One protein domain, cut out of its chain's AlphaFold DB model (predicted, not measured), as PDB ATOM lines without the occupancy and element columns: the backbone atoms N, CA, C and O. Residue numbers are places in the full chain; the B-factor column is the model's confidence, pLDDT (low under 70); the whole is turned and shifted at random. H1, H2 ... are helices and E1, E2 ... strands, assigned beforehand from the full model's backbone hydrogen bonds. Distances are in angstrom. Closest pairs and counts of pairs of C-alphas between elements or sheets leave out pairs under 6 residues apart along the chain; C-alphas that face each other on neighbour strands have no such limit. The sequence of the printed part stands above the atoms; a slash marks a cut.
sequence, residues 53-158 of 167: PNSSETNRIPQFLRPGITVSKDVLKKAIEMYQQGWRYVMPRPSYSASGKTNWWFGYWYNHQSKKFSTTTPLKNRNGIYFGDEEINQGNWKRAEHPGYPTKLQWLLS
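Overview. This is residues 53 to 158 of the 167 residues of an uncharacterized protein of Bacteroidetes bacterium (UniProt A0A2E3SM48). With little regular structure, the domain is built on a long, broken hairpin, in which E1 runs on into E2 and E3 returns into E4, with E5 paired beside E3, helices H1 and H2 packed together near E1, and long loops, residues 53 to 72 and 112 to 140, making much of the rest. The 106 printed residues, 34 in named elements, are mixed: H1 E1 E2 E3 E4 E5 H2, with antiparallel sheets E2 - E3 - E5 and E1 - E4. It is only just compact, close to loose, radius of gyration of the C-alphas 15.5 A, spanning 53 by 29 by 17 A.

Arrangement. Look at hairpin E2, residues 93 to 95, and E3, residues 103 to 105: N 95 and O 103, 2.7 A, are within hydrogen-bond range. So are N 104 and O 142, 2.9 A, between E3 and E5, residues 141 to 143. E1, residues 87 to 90, neighbours E4, residues 108 to 111: N 88 and O 110, 2.8 A. H1, residues 73 to 84, touches H2, residues 152 to 156, with residues 75 to 79 alone; closest C-alphas Ala 79 and Leu 153, 6.0 A. Both helices have every O i to N i+4 pair within range.

Along the chain. Find C-alpha 73 at (-42.951, 4.297, -10.468); H1 runs 16.6 A. H2 ends at C-alpha 156, (-41.819, -0.913, 0.967).

Size, cuts and confidence. The farthest C-alphas, Asn 54 and Ser 99, are 53.5 A apart. The printed part has no cut; E4 to E5 is long. pLDDT is under 70 at residues 53 to 58, 98, 137 to 139 and 143 to 144.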
ATOM      1  N   PRO A  53     -45.592  -7.729 -15.218       47.50
ATOM      2  CA  PRO A  53     -46.105  -7.197 -16.450       47.50
ATOM      3  C   PRO A  53     -45.260  -5.956 -16.693       47.50
ATOM      4  O   PRO A  53     -44.747  -5.356 -15.740       47.50
ATOM      5  N   ASN A  54     -45.070  -5.565 -17.942       48.66
ATOM      6  CA  ASN A  54     -44.576  -4.233 -18.249       48.66
ATOM      7  C   ASN A  54     -45.601  -3.205 -17.716       48.66
ATOM      8  O   ASN A  54     -46.225  -2.482 -18.479       48.66
ATOM      9  N   SER A  55     -45.844  -3.166 -16.400       46.28
ATOM     10  CA  SER A  55     -46.857  -2.424 -15.679       46.28
ATOM     11  C   SER A  55     -46.288  -1.040 -15.442       46.28
ATOM     12  O   SER A  55     -46.265  -0.500 -14.339       46.28
ATOM     13  N   SER A  56     -45.857  -0.437 -16.542       48.97
ATOM     14  CA  SER A  56     -45.896   1.000 -16.695       48.97
ATOM     15  C   SER A  56     -47.311   1.532 -16.425       48.97
ATOM     16  O   SER A  56     -47.441   2.721 -16.166       48.97
ATOM     17  N   GLU A  57     -48.355   0.696 -16.416       55.59
ATOM     18  CA  GLU A  57     -49.744   1.145 -16.282       55.59
ATOM     19  C   GLU A  57     -50.303   1.174 -14.856       55.59
ATOM     20  O   GLU A  57     -51.113   2.048 -14.556       55.59
ATOM     21  N   THR A  58     -49.871   0.304 -13.936       63.56
ATOM     22  CA  THR A  58     -50.455   0.277 -12.583       63.56
ATOM     23  C   THR A  58     -49.391   0.536 -11.519       63.56
ATOM     24  O   THR A  58     -48.478  -0.257 -11.322       63.56
ATOM     25  N   ASN A  59     -49.516   1.644 -10.774       79.50
ATOM     26  CA  ASN A  59     -48.722   1.935  -9.562       79.50
ATOM     27  C   ASN A  59     -49.103   0.997  -8.393       79.50
ATOM     28  O   ASN A  59     -49.156   1.404  -7.230       79.50
ATOM     29  N   ARG A  60     -49.450  -0.255  -8.700       89.38
ATOM     30  CA  ARG A  60     -49.908  -1.246  -7.741       89.38
ATOM     31  C   ARG A  60     -48.689  -1.858  -7.063       89.38
ATOM     32  O   ARG A  60     -47.812  -2.406  -7.719       89.38
ATOM     33  N   ILE A  61     -48.652  -1.773  -5.738       90.81
ATOM     34  CA  ILE A  61     -47.583  -2.371  -4.936       90.81
ATOM     35  C   ILE A  61     -47.752  -3.905  -4.950       90.81
ATOM     36  O   ILE A  61     -48.830  -4.381  -4.580       90.81
ATOM     37  N   PRO A  62     -46.731  -4.682  -5.364       90.75
ATOM     38  CA  PRO A  62     -46.734  -6.144  -5.296       90.75
ATOM     39  C   PRO A  62     -46.932  -6.655  -3.871       90.75
ATOM     40  O   PRO A  62     -46.455  -6.040  -2.920       90.75
ATOM     41  N   GLN A  63     -47.566  -7.820  -3.722       91.44
ATOM     42  CA  GLN A  63     -47.901  -8.392  -2.410       91.44
ATOM     43  C   GLN A  63     -46.671  -8.667  -1.527       91.44
ATOM     44  O   GLN A  63     -46.776  -8.645  -0.302       91.44
ATOM     45  N   PHE A  64     -45.506  -8.914  -2.130       91.31
ATOM     46  CA  PHE A  64     -44.266  -9.164  -1.398       91.31
ATOM     47  C   PHE A  64     -43.602  -7.892  -0.840       91.31
ATOM     48  O   PHE A  64     -42.707  -7.993   0.003       91.31
ATOM     49  N   LEU A  65     -44.018  -6.707  -1.302       94.69
ATOM     50  CA  LEU A  65     -43.634  -5.421  -0.725       94.69
ATOM     51  C   LEU A  65     -44.691  -4.970   0.282       94.69
ATOM     52  O   LEU A  65     -45.874  -5.293   0.172       94.69
ATOM     53  N   ARG A  66     -44.276  -4.172   1.265       95.88
ATOM     54  CA  ARG A  66     -45.199  -3.673   2.285       95.88
ATOM     55  C   ARG A  66     -46.229  -2.710   1.673       95.88
ATOM     56  O   ARG A  66     -45.833  -1.679   1.125       95.88
ATOM     57  N   PRO A  67     -47.539  -2.976   1.809       95.19
ATOM     58  CA  PRO A  67     -48.576  -2.117   1.245       95.19
ATOM     59  C   PRO A  67     -48.841  -0.876   2.118       95.19
ATOM     60  O   PRO A  67     -48.170  -0.614   3.122       95.19
ATOM     61  N   GLY A  68     -49.863  -0.104   1.742       93.94
ATOM     62  CA  GLY A  68     -50.449   0.939   2.589       93.94
ATOM     63  C   GLY A  68     -49.934   2.358   2.346       93.94
ATOM     64  O   GLY A  68     -50.277   3.250   3.121       93.94
ATOM     65  N   ILE A  69     -49.146   2.593   1.294       95.12
ATOM     66  CA  ILE A  69     -48.691   3.922   0.853       95.12
ATOM     67  C   ILE A  69     -48.852   4.078  -0.663       95.12
ATOM     68  O   ILE A  69     -48.909   3.087  -1.383       95.12
ATOM     69  N   THR A  70     -48.869   5.321  -1.142       94.06
ATOM     70  CA  THR A  70     -48.765   5.640  -2.574       94.06
ATOM     71  C   THR A  70     -47.321   6.003  -2.911       94.06
ATOM     72  O   THR A  70     -46.687   6.792  -2.199       94.06
ATOM     73  N   VAL A  71     -46.793   5.440  -3.997       93.56
ATOM     74  CA  VAL A  71     -45.392   5.593  -4.414       93.56
ATOM     75  C   VAL A  71     -45.291   5.925  -5.900       93.56
ATOM     76  O   VAL A  71     -46.189   5.598  -6.674       93.56
ATOM     77  N   SER A  72     -44.204   6.591  -6.296       92.75
ATOM     78  CA  SER A  72     -43.888   6.796  -7.710       92.75
ATOM     79  C   SER A  72     -43.393   5.496  -8.348       92.75
ATOM     80  O   SER A  72     -42.903   4.597  -7.655       92.75
ATOM     81  N   LYS A  73     -43.468   5.427  -9.682       89.38
ATOM     82  CA  LYS A  73     -42.951   4.297 -10.468       89.38
ATOM     83  C   LYS A  73     -41.475   4.032 -10.182       89.38
ATOM     84  O   LYS A  73     -41.100   2.881  -9.995       89.38
ATOM     85  N   ASP A  74     -40.665   5.080 -10.059       91.81
ATOM     86  CA  ASP A  74     -39.223   4.940  -9.825       91.81
ATOM     87  C   ASP A  74     -38.909   4.339  -8.454       91.81
ATOM     88  O   ASP A  74     -38.057   3.459  -8.338       91.81
ATOM     89  N   VAL A  75     -39.629   4.767  -7.410       95.06
ATOM     90  CA  VAL A  75     -39.468   4.206  -6.061       95.06
ATOM     91  C   VAL A  75     -39.918   2.749  -6.035       95.06
ATOM     92  O   VAL A  75     -39.247   1.924  -5.419       95.06
ATOM     93  N   LEU A  76     -41.019   2.425  -6.718       93.56
ATOM     94  CA  LEU A  76     -41.515   1.056  -6.810       93.56
ATOM     95  C   LEU A  76     -40.536   0.152  -7.570       93.56
ATOM     96  O   LEU A  76     -40.183  -0.911  -7.067       93.56
ATOM     97  N   LYS A  77     -40.035   0.603  -8.726       91.56
ATOM     98  CA  LYS A  77     -39.017  -0.102  -9.513       91.56
ATOM     99  C   LYS A  77     -37.764  -0.354  -8.680       91.56
ATOM    100  O   LYS A  77     -37.320  -1.493  -8.576       91.56
ATOM    101  N   LYS A  78     -37.241   0.683  -8.018       94.88
ATOM    102  CA  LYS A  78     -36.086   0.561  -7.120       94.88
ATOM    103  C   LYS A  78     -36.343  -0.444  -5.994       94.88
ATOM    104  O   LYS A  78     -35.477  -1.261  -5.701       94.88
ATOM    105  N   ALA A  79     -37.528  -0.416  -5.382       95.81
ATOM    106  CA  ALA A  79     -37.890  -1.358  -4.327       95.81
ATOM    107  C   ALA A  79     -37.905  -2.808  -4.827       95.81
ATOM    108  O   ALA A  79     -37.373  -3.684  -4.156       95.81
ATOM    109  N   ILE A  80     -38.472  -3.055  -6.007       92.19
ATOM    110  CA  ILE A  80     -38.521  -4.387  -6.618       92.19
ATOM    111  C   ILE A  80     -37.107  -4.916  -6.882       92.19
ATOM    112  O   ILE A  80     -36.779  -6.008  -6.425       92.19
ATOM    113  N   GLU A  81     -36.258  -4.125  -7.545       92.00
ATOM    114  CA  GLU A  81     -34.882  -4.532  -7.858       92.00
ATOM    115  C   GLU A  81     -34.089  -4.860  -6.581       92.00
ATOM    116  O   GLU A  81     -33.425  -5.891  -6.493       92.00
ATOM    117  N   MET A  82     -34.189  -4.007  -5.555       95.50
ATOM    118  CA  MET A  82     -33.539  -4.247  -4.265       95.50
ATOM    119  C   MET A  82     -34.091  -5.498  -3.572       95.50
ATOM    120  O   MET A  82     -33.326  -6.259  -2.981       95.50
ATOM    121  N   TYR A  83     -35.406  -5.731  -3.655       94.50
ATOM    122  CA  TYR A  83     -36.038  -6.899  -3.055       94.50
ATOM    123  C   TYR A  83     -35.506  -8.202  -3.661       94.50
ATOM    124  O   TYR A  83     -35.161  -9.121  -2.911       94.50
ATOM    125  N   GLN A  84     -35.439  -8.263  -4.995       89.56
ATOM    126  CA  GLN A  84     -34.953  -9.419  -5.758       89.56
ATOM    127  C   GLN A  84     -33.485  -9.734  -5.442       89.56
ATOM    128  O   GLN A  84     -33.118 -10.896  -5.326       89.56
ATOM    129  N   GLN A  85     -32.673  -8.703  -5.203       92.62
ATOM    130  CA  GLN A  85     -31.274  -8.840  -4.780       92.62
ATOM    131  C   GLN A  85     -31.109  -9.043  -3.262       92.62
ATOM    132  O   GLN A  85     -30.038  -8.795  -2.712       92.62
ATOM    133  N   GLY A  86     -32.179  -9.409  -2.548       94.44
ATOM    134  CA  GLY A  86     -32.123  -9.799  -1.138       94.44
ATOM    135  C   GLY A  86     -32.126  -8.655  -0.117       94.44
ATOM    136  O   GLY A  86     -32.185  -8.933   1.083       94.44
ATOM    137  N   TRP A  87     -32.124  -7.386  -0.534       96.75
ATOM    138  CA  TRP A  87     -32.104  -6.244   0.386       96.75
ATOM    139  C   TRP A  87     -33.455  -6.012   1.063       96.75
ATOM    140  O   TRP A  87     -34.503  -5.944   0.417       96.75
ATOM    141  N   ARG A  88     -33.440  -5.853   2.385       97.06
ATOM    142  CA  ARG A  88     -34.587  -5.486   3.224       97.06
ATOM    143  C   ARG A  88     -34.184  -4.371   4.177       97.06
ATOM    144  O   ARG A  88     -33.021  -4.274   4.562       97.06
ATOM    145  N   TYR A  89     -35.145  -3.544   4.571       97.00
ATOM    146  CA  TYR A  89     -34.931  -2.526   5.593       97.00
ATOM    147  C   TYR A  89     -35.464  -3.001   6.941       97.00
ATOM    148  O   TYR A  89     -36.637  -3.358   7.082       97.00
ATOM    149  N   VAL A  90     -34.602  -2.982   7.947       94.69
ATOM    150  CA  VAL A  90     -34.953  -3.259   9.333       94.69
ATOM    151  C   VAL A  90     -35.342  -1.941   9.988       94.69
ATOM    152  O   VAL A  90     -34.532  -1.023  10.101       94.69
ATOM    153  N   MET A  91     -36.609  -1.833  10.392       93.56
ATOM    154  CA  MET A  91     -37.130  -0.611  11.001       93.56
ATOM    155  C   MET A  91     -36.512  -0.364  12.385       93.56
ATOM    156  O   MET A  91     -36.324  -1.318  13.150       93.56
ATOM    157  N   PRO A  92     -36.281   0.910  12.750       90.75
ATOM    158  CA  PRO A  92     -35.973   1.287  14.121       90.75
ATOM    159  C   PRO A  92     -37.024   0.758  15.104       90.75
ATOM    160  O   PRO A  92     -38.224   0.769  14.811       90.75
ATOM    161  N   ARG A  93     -36.585   0.337  16.293       88.00
ATOM    162  CA  ARG A  93     -37.472  -0.185  17.347       88.00
ATOM    163  C   ARG A  93     -37.087   0.346  18.727       88.00
ATOM    164  O   ARG A  93     -35.898   0.565  18.963       88.00
ATOM    165  N   PRO A  94     -38.051   0.547  19.636       86.50
ATOM    166  CA  PRO A  94     -37.745   1.011  20.976       86.50
ATOM    167  C   PRO A  94     -37.089  -0.102  21.808       86.50
ATOM    168  O   PRO A  94     -37.426  -1.280  21.690       86.50
ATOM    169  N   SER A  95     -36.163   0.298  22.670       82.19
ATOM    170  CA  SER A  95     -35.725  -0.438  23.850       82.19
ATOM    171  C   SER A  95     -36.596  -0.012  25.016       82.19
ATOM    172  O   SER A  95     -36.681   1.185  25.314       82.19
ATOM    173  N   TYR A  96     -37.181  -0.976  25.709       73.00
ATOM    174  CA  TYR A  96     -37.837  -0.720  26.982       73.00
ATOM    175  C   TYR A  96     -36.796  -0.853  28.095       73.00
ATOM    176  O   TYR A  96     -36.299  -1.946  28.355       73.00
ATOM    177  N   SER A  97     -36.429   0.268  28.724       70.81
ATOM    178  CA  SER A  97     -35.560   0.274  29.905       70.81
ATOM    179  C   SER A  97     -36.383   0.446  31.182       70.81
ATOM    180  O   SER A  97     -37.358   1.198  31.197       70.81
ATOM    181  N   ALA A  98     -35.948  -0.182  32.279       65.88
ATOM    182  CA  ALA A  98     -36.581  -0.042  33.596       65.88
ATOM    183  C   ALA A  98     -36.608   1.416  34.110       65.88
ATOM    184  O   ALA A  98     -37.421   1.763  34.956       65.88
ATOM    185  N   SER A  99     -35.752   2.290  33.565       74.94
ATOM    186  CA  SER A  99     -35.670   3.714  33.923       74.94
ATOM    187  C   SER A  99     -36.746   4.606  33.282       74.94
ATOM    188  O   SER A  99     -36.705   5.824  33.453       74.94
ATOM    189  N   GLY A 100     -37.654   4.043  32.474       71.81
ATOM    190  CA  GLY A 100     -38.678   4.794  31.733       71.81
ATOM    191  C   GLY A 100     -38.149   5.587  30.529       71.81
ATOM    192  O   GLY A 100     -38.930   6.157  29.771       71.81
ATOM    193  N   LYS A 101     -36.829   5.616  30.304       74.62
ATOM    194  CA  LYS A 101     -36.220   6.231  29.117       74.62
ATOM    195  C   LYS A 101     -36.270   5.257  27.940       74.62
ATOM    196  O   LYS A 101     -35.699   4.166  28.021       74.62
ATOM    197  N   THR A 102     -36.905   5.671  26.845       80.50
ATOM    198  CA  THR A 102     -36.924   4.916  25.585       80.50
ATOM    199  C   THR A 102     -35.638   5.183  24.813       80.50
ATOM    200  O   THR A 102     -35.376   6.307  24.382       80.50
ATOM    201  N   ASN A 103     -34.828   4.145  24.630       83.69
ATOM    202  CA  ASN A 103     -33.755   4.172  23.639       83.69
ATOM    203  C   ASN A 103     -34.297   3.619  22.328       83.69
ATOM    204  O   ASN A 103     -35.213   2.805  22.342       83.69
ATOM    205  N   TRP A 104     -33.734   4.021  21.203       83.88
ATOM    206  CA  TRP A 104     -34.142   3.509  19.903       83.88
ATOM    207  C   TRP A 104     -32.986   2.782  19.252       83.88
ATOM    208  O   TRP A 104     -31.853   3.260  19.229       83.88
ATOM    209  N   TRP A 105     -33.284   1.602  18.737       84.69
ATOM    210  CA  TRP A 105     -32.370   0.871  17.891       84.69
ATOM    211  C   TRP A 105     -32.354   1.508  16.508       84.69
ATOM    212  O   TRP A 105     -33.423   1.826  15.975       84.69
ATOM    213  N   PHE A 106     -31.169   1.699  15.933       87.50
ATOM    214  CA  PHE A 106     -31.060   2.250  14.585       87.50
ATOM    215  C   PHE A 106     -31.676   1.299  13.558       87.50
ATOM    216  O   PHE A 106     -31.552   0.079  13.655       87.50
ATOM    217  N   GLY A 107     -32.342   1.880  12.562       90.94
ATOM    218  CA  GLY A 107     -32.716   1.143  11.365       90.94
ATOM    219  C   GLY A 107     -31.492   0.930  10.481       90.94
ATOM    220  O   GLY A 107     -30.554   1.725  10.514       90.94
ATOM    221  N   TYR A 108     -31.497  -0.149   9.712       93.62
ATOM    222  CA  TYR A 108     -30.408  -0.496   8.800       93.62
ATOM    223  C   TYR A 108     -30.930  -1.378   7.671       93.62
ATOM    224  O   TYR A 108     -32.022  -1.946   7.741       93.62
ATOM    225  N   TRP A 109     -30.145  -1.499   6.615       95.94
ATOM    226  CA  TRP A 109     -30.403  -2.408   5.514       95.94
ATOM    227  C   TRP A 109     -29.682  -3.723   5.741       95.94
ATOM    228  O   TRP A 109     -28.537  -3.750   6.184       95.94
ATOM    229  N   TYR A 110     -30.348  -4.814   5.394       95.38
ATOM    230  CA  TYR A 110     -29.800  -6.154   5.478       95.38
ATOM    231  C   TYR A 110     -30.066  -6.905   4.183       95.38
ATOM    232  O   TYR A 110     -31.199  -6.925   3.695       95.38
ATOM    233  N   ASN A 111     -29.030  -7.525   3.637       94.75
ATOM    234  CA  ASN A 111     -29.143  -8.420   2.505       94.75
ATOM    235  C   ASN A 111     -29.261  -9.866   3.005       94.75
ATOM    236  O   ASN A 111     -28.323 -10.424   3.569       94.75
ATOM    237  N   HIS A 112     -30.421 -10.490   2.800       90.81
ATOM    238  CA  HIS A 112     -30.668 -11.853   3.277       90.81
ATOM    239  C   HIS A 112     -29.887 -12.929   2.507       90.81
ATOM    240  O   HIS A 112     -29.662 -13.997   3.083       90.81
ATOM    241  N   GLN A 113     -29.488 -12.657   1.259       87.75
ATOM    242  CA  GLN A 113     -28.694 -13.564   0.423       87.75
ATOM    243  C   GLN A 113     -27.222 -13.488   0.840       87.75
ATOM    244  O   GLN A 113     -26.701 -14.419   1.447       87.75
ATOM    245  N   SER A 114     -26.594 -12.322   0.664       87.88
ATOM    246  CA  SER A 114     -25.155 -12.132   0.905       87.88
ATOM    247  C   SER A 114     -24.766 -11.911   2.370       87.88
ATOM    248  O   SER A 114     -23.585 -11.794   2.683       87.88
ATOM    249  N   LYS A 115     -25.744 -11.804   3.278       89.94
ATOM    250  CA  LYS A 115     -25.557 -11.479   4.707       89.94
ATOM    251  C   LYS A 115     -24.887 -10.125   4.970       89.94
ATOM    252  O   LYS A 115     -24.491  -9.864   6.102       89.94
ATOM    253  N   LYS A 116     -24.799  -9.253   3.961       91.00
ATOM    254  CA  LYS A 116     -24.233  -7.903   4.079       91.00
ATOM    255  C   LYS A 116     -25.212  -6.920   4.723       91.00
ATOM    256  O   LYS A 116     -26.430  -7.110   4.685       91.00
ATOM    257  N   PHE A 117     -24.666  -5.841   5.272       93.31
ATOM    258  CA  PHE A 117     -25.413  -4.775   5.934       93.31
ATOM    259  C   PHE A 117     -25.144  -3.421   5.272       93.31
ATOM    260  O   PHE A 117     -24.196  -3.281   4.498       93.31
ATOM    261  N   SER A 118     -26.024  -2.452   5.522       94.50
ATOM    262  CA  SER A 118     -25.775  -1.055   5.170       94.50
ATOM    263  C   SER A 118     -26.451  -0.110   6.154       94.50
ATOM    264  O   SER A 118     -27.643  -0.272   6.444       94.50
ATOM    265  N   THR A 119     -25.752   0.913   6.634       91.62
ATOM    266  CA  THR A 119     -26.380   1.979   7.438       91.62
ATOM    267  C   THR A 119     -27.109   2.992   6.555       91.62
ATOM    268  O   THR A 119     -28.146   3.543   6.935       91.62
ATOM    269  N   THR A 120     -26.622   3.168   5.328       94.19
ATOM    270  CA  THR A 120     -27.210   4.011   4.284       94.19
ATOM    271  C   THR A 120     -27.986   3.191   3.252       94.19
ATOM    272  O   THR A 120     -27.893   1.967   3.225       94.19
ATOM    273  N   THR A 121     -28.796   3.842   2.406       96.56
ATOM    274  CA  THR A 121     -29.525   3.135   1.331       96.56
ATOM    275  C   THR A 121     -28.536   2.530   0.335       96.56
ATOM    276  O   THR A 121     -27.794   3.312  -0.258       96.56
ATOM    277  N   PRO A 122     -28.569   1.203   0.088       97.25
ATOM    278  CA  PRO A 122     -27.702   0.556  -0.886       97.25
ATOM    279  C   PRO A 122     -27.662   1.289  -2.229       97.25
ATOM    280  O   PRO A 122     -28.698   1.706  -2.770       97.25
ATOM    281  N   LEU A 123     -26.454   1.443  -2.760       95.94
ATOM    282  CA  LEU A 123     -26.188   2.131  -4.017       95.94
ATOM    283  C   LEU A 123     -26.128   1.120  -5.156       95.94
ATOM    284  O   LEU A 123     -25.653   0.004  -4.981       95.94
ATOM    285  N   LYS A 124     -26.619   1.515  -6.333       95.25
ATOM    286  CA  LYS A 124     -26.608   0.672  -7.531       95.25
ATOM    287  C   LYS A 124     -25.313   0.912  -8.305       95.25
ATOM    288  O   LYS A 124     -25.034   2.052  -8.676       95.25
ATOM    289  N   ASN A 125     -24.524  -0.133  -8.542       93.00
ATOM    290  CA  ASN A 125     -23.313  -0.046  -9.361       93.00
ATOM    291  C   ASN A 125     -23.645  -0.037 -10.868       93.00
ATOM    292  O   ASN A 125     -24.804  -0.148 -11.278       93.00
ATOM    293  N   ARG A 126     -22.606   0.068 -11.708       90.25
ATOM    294  CA  ARG A 126     -22.740   0.057 -13.178       90.25
ATOM    295  C   ARG A 126     -23.328  -1.250 -13.726       90.25
ATOM    296  O   ARG A 126     -23.966  -1.220 -14.771       90.25
ATOM    297  N   ASN A 127     -23.178  -2.355 -12.995       85.12
ATOM    298  CA  ASN A 127     -23.708  -3.677 -13.349       85.12
ATOM    299  C   ASN A 127     -25.152  -3.883 -12.856       85.12
ATOM    300  O   ASN A 127     -25.707  -4.971 -12.976       85.12
ATOM    301  N   GLY A 128     -25.762  -2.854 -12.261       87.62
ATOM    302  CA  GLY A 128     -27.127  -2.901 -11.760       87.62
ATOM    303  C   GLY A 128     -27.306  -3.595 -10.408       87.62
ATOM    304  O   GLY A 128     -28.448  -3.814  -9.997       87.62
ATOM    305  N   ILE A 129     -26.216  -3.900  -9.702       92.06
ATOM    306  CA  ILE A 129     -26.233  -4.547  -8.388       92.06
ATOM    307  C   ILE A 129     -26.209  -3.501  -7.279       92.06
ATOM    308  O   ILE A 129     -25.427  -2.549  -7.318       92.06
ATOM    309  N   TYR A 130     -27.061  -3.701  -6.280       94.69
ATOM    310  CA  TYR A 130     -27.116  -2.910  -5.065       94.69
ATOM    311  C   TYR A 130     -26.096  -3.412  -4.047       94.69
ATOM    312  O   TYR A 130     -26.137  -4.574  -3.637       94.69
ATOM    313  N   PHE A 131     -25.227  -2.519  -3.587       92.88
ATOM    314  CA  PHE A 131     -24.235  -2.783  -2.549       92.88
ATOM    315  C   PHE A 131     -24.410  -1.806  -1.381       92.88
ATOM    316  O   PHE A 131     -24.826  -0.660  -1.568       92.88
ATOM    317  N   GLY A 132     -24.163  -2.299  -0.169       92.44
ATOM    318  CA  GLY A 132     -24.191  -1.506   1.056       92.44
ATOM    319  C   GLY A 132     -22.832  -0.895   1.375       92.44
ATOM    320  O   GLY A 132     -21.853  -1.183   0.692       92.44
ATOM    321  N   ASP A 133     -22.778  -0.098   2.438       90.50
ATOM    322  CA  ASP A 133     -21.525   0.396   3.028       90.50
ATOM    323  C   ASP A 133     -20.800  -0.658   3.889       90.50
ATOM    324  O   ASP A 133     -19.714  -0.395   4.388       90.50
ATOM    325  N   GLU A 134     -21.383  -1.856   4.039       86.56
ATOM    326  CA  GLU A 134     -20.898  -2.950   4.900       86.56
ATOM    327  C   GLU A 134     -20.801  -2.573   6.385       86.56
ATOM    328  O   GLU A 134     -20.347  -3.365   7.210       86.56
ATOM    329  N   GLU A 135     -21.321  -1.405   6.752       82.88
ATOM    330  CA  GLU A 135     -21.417  -0.976   8.127       82.88
ATOM    331  C   GLU A 135     -22.715  -1.485   8.740       82.88
ATOM    332  O   GLU A 135     -23.783  -1.585   8.115       82.88
ATOM    333  N   ILE A 136     -22.626  -1.799  10.027       76.69
ATOM    334  CA  ILE A 136     -23.762  -2.265  10.788       76.69
ATOM    335  C   ILE A 136     -23.885  -1.455  12.072       76.69
ATOM    336  O   ILE A 136     -23.021  -1.466  12.941       76.69
ATOM    337  N   ASN A 137     -25.023  -0.784  12.226       68.00
ATOM    338  CA  ASN A 137     -25.406  -0.168  13.497       68.00
ATOM    339  C   ASN A 137     -26.133  -1.161  14.423       68.00
ATOM    340  O   ASN A 137     -26.858  -0.765  15.338       68.00
ATOM    341  N   GLN A 138     -25.973  -2.467  14.191       64.75
ATOM    342  CA  GLN A 138     -26.627  -3.506  14.977       64.75
ATOM    343  C   GLN A 138     -26.039  -3.515  16.386       64.75
ATOM    344  O   GLN A 138     -24.883  -3.851  16.598       64.75
ATOM    345  N   GLY A 139     -26.869  -3.135  17.353       65.31
ATOM    346  CA  GLY A 139     -26.482  -3.062  18.767       65.31
ATOM    347  C   GLY A 139     -26.186  -1.641  19.237       65.31
ATOM    348  O   GLY A 139     -26.153  -1.401  20.442       65.31
ATOM    349  N   ASN A 140     -26.095  -0.686  18.309       76.12
ATOM    350  CA  ASN A 140     -26.020   0.724  18.653       76.12
ATOM    351  C   ASN A 140     -27.415   1.217  19.058       76.12
ATOM    352  O   ASN A 140     -28.409   1.037  18.346       76.12
ATOM    353  N   TRP A 141     -27.491   1.834  20.232       77.75
ATOM    354  CA  TRP A 141     -28.706   2.444  20.756       77.75
ATOM    355  C   TRP A 141     -28.560   3.960  20.712       77.75
ATOM    356  O   TRP A 141     -27.597   4.504  21.250       77.75
ATOM    357  N   LYS A 142     -29.534   4.659  20.124       74.38
ATOM    358  CA  LYS A 142     -29.645   6.114  20.248       74.38
ATOM    359  C   LYS A 142     -30.522   6.459  21.442       74.38
ATOM    360  O   LYS A 142     -31.584   5.865  21.644       74.38
ATOM    361  N   ARG A 143     -30.095   7.446  22.225       69.81
ATOM    362  CA  ARG A 143     -30.865   7.935  23.367       69.81
ATOM    363  C   ARG A 143     -32.008   8.843  22.902       69.81
ATOM    364  O   ARG A 143     -31.767   9.758  22.123       69.81
ATOM    365  N   ALA A 144     -33.204   8.600  23.442       62.06
ATOM    366  CA  ALA A 144     -34.352   9.511  23.584       62.06
ATOM    367  C   ALA A 144     -34.975  10.182  22.339       62.06
ATOM    368  O   ALA A 144     -36.095  10.674  22.445       62.06
ATOM    369  N   GLU A 145     -34.343  10.182  21.168       71.88
ATOM    370  CA  GLU A 145     -34.949  10.745  19.960       71.88
ATOM    371  C   GLU A 145     -35.743   9.685  19.206       71.88
ATOM    372  O   GLU A 145     -35.201   8.656  18.796       71.88
ATOM    373  N   HIS A 146     -37.038   9.951  19.017       72.88
ATOM    374  CA  HIS A 146     -37.879   9.136  18.151       72.88
ATOM    375  C   HIS A 146     -37.237   9.075  16.755       72.88
ATOM    376  O   HIS A 146     -36.836  10.116  16.225       72.88
ATOM    377  N   PRO A 147     -37.129   7.889  16.136       83.12
ATOM    378  CA  PRO A 147     -36.589   7.769  14.793       83.12
ATOM    379  C   PRO A 147     -37.401   8.638  13.834       83.12
ATOM    380  O   PRO A 147     -38.626   8.743  13.951       83.12
ATOM    381  N   GLY A 148     -36.726   9.258  12.872       86.81
ATOM    382  CA  GLY A 148     -37.411   9.971  11.802       86.81
ATOM    383  C   GLY A 148     -38.396   9.065  11.056       86.81
ATOM    384  O   GLY A 148     -38.332   7.833  11.130       86.81
ATOM    385  N   TYR A 149     -39.311   9.684  10.314       92.19
ATOM    386  CA  TYR A 149     -40.188   8.941   9.415       92.19
ATOM    387  C   TYR A 149     -39.346   8.184   8.383       92.19
ATOM    388  O   TYR A 149     -38.432   8.775   7.804       92.19
ATOM    389  N   PRO A 150     -39.644   6.900   8.129       94.88
ATOM    390  CA  PRO A 150     -38.942   6.163   7.101       94.88
ATOM    391  C   PRO A 150     -39.268   6.745   5.729       94.88
ATOM    392  O   PRO A 150     -40.346   7.297   5.496       94.88
ATOM    393  N   THR A 151     -38.351   6.563   4.788       96.75
ATOM    394  CA  THR A 151     -38.634   6.844   3.382       96.75
ATOM    395  C   THR A 151     -39.661   5.847   2.839       96.75
ATOM    396  O   THR A 151     -39.835   4.742   3.362       96.75
ATOM    397  N   LYS A 152     -40.331   6.196   1.735       97.06
ATOM    398  CA  LYS A 152     -41.243   5.270   1.039       97.06
ATOM    399  C   LYS A 152     -40.541   3.968   0.639       97.06
ATOM    400  O   LYS A 152     -41.118   2.897   0.787       97.06
ATOM    401  N   LEU A 153     -39.281   4.057   0.209       97.62
ATOM    402  CA  LEU A 153     -38.454   2.899  -0.132       97.62
ATOM    403  C   LEU A 153     -38.189   2.001   1.090       97.62
ATOM    404  O   LEU A 153     -38.380   0.791   1.014       97.62
ATOM    405  N   GLN A 154     -37.811   2.596   2.226       97.69
ATOM    406  CA  GLN A 154     -37.625   1.877   3.492       97.69
ATOM    407  C   GLN A 154     -38.916   1.199   3.957       97.69
ATOM    408  O   GLN A 154     -38.881   0.065   4.425       97.69
ATOM    409  N   TRP A 155     -40.067   1.863   3.804       97.50
ATOM    410  CA  TRP A 155     -41.361   1.268   4.122       97.50
ATOM    411  C   TRP A 155     -41.650   0.044   3.255       97.50
ATOM    412  O   TRP A 155     -41.875  -1.025   3.818       97.50
ATOM    413  N   LEU A 156     -41.573   0.179   1.921       97.25
ATOM    414  CA  LEU A 156     -41.819  -0.913   0.967       97.25
ATOM    415  C   LEU A 156     -40.966  -2.154   1.265       97.25
ATOM    416  O   LEU A 156     -41.462  -3.273   1.158       97.25
ATOM    417  N   LEU A 157     -39.700  -1.950   1.648       97.50
ATOM    418  CA  LEU A 157     -38.720  -3.012   1.898       97.50
ATOM    419  C   LEU A 157     -38.632  -3.461   3.361       97.50
ATOM    420  O   LEU A 157     -37.783  -4.289   3.699       97.50
ATOM    421  N   SER A 158     -39.500  -2.947   4.230       97.12
ATOM    422  CA  SER A 158     -39.622  -3.399   5.618       97.12
ATOM    423  C   SER A 158     -40.737  -4.423   5.773       97.12
ATOM    424  O   SER A 158     -41.747  -4.362   5.083       97.12
TER     425      SER A 158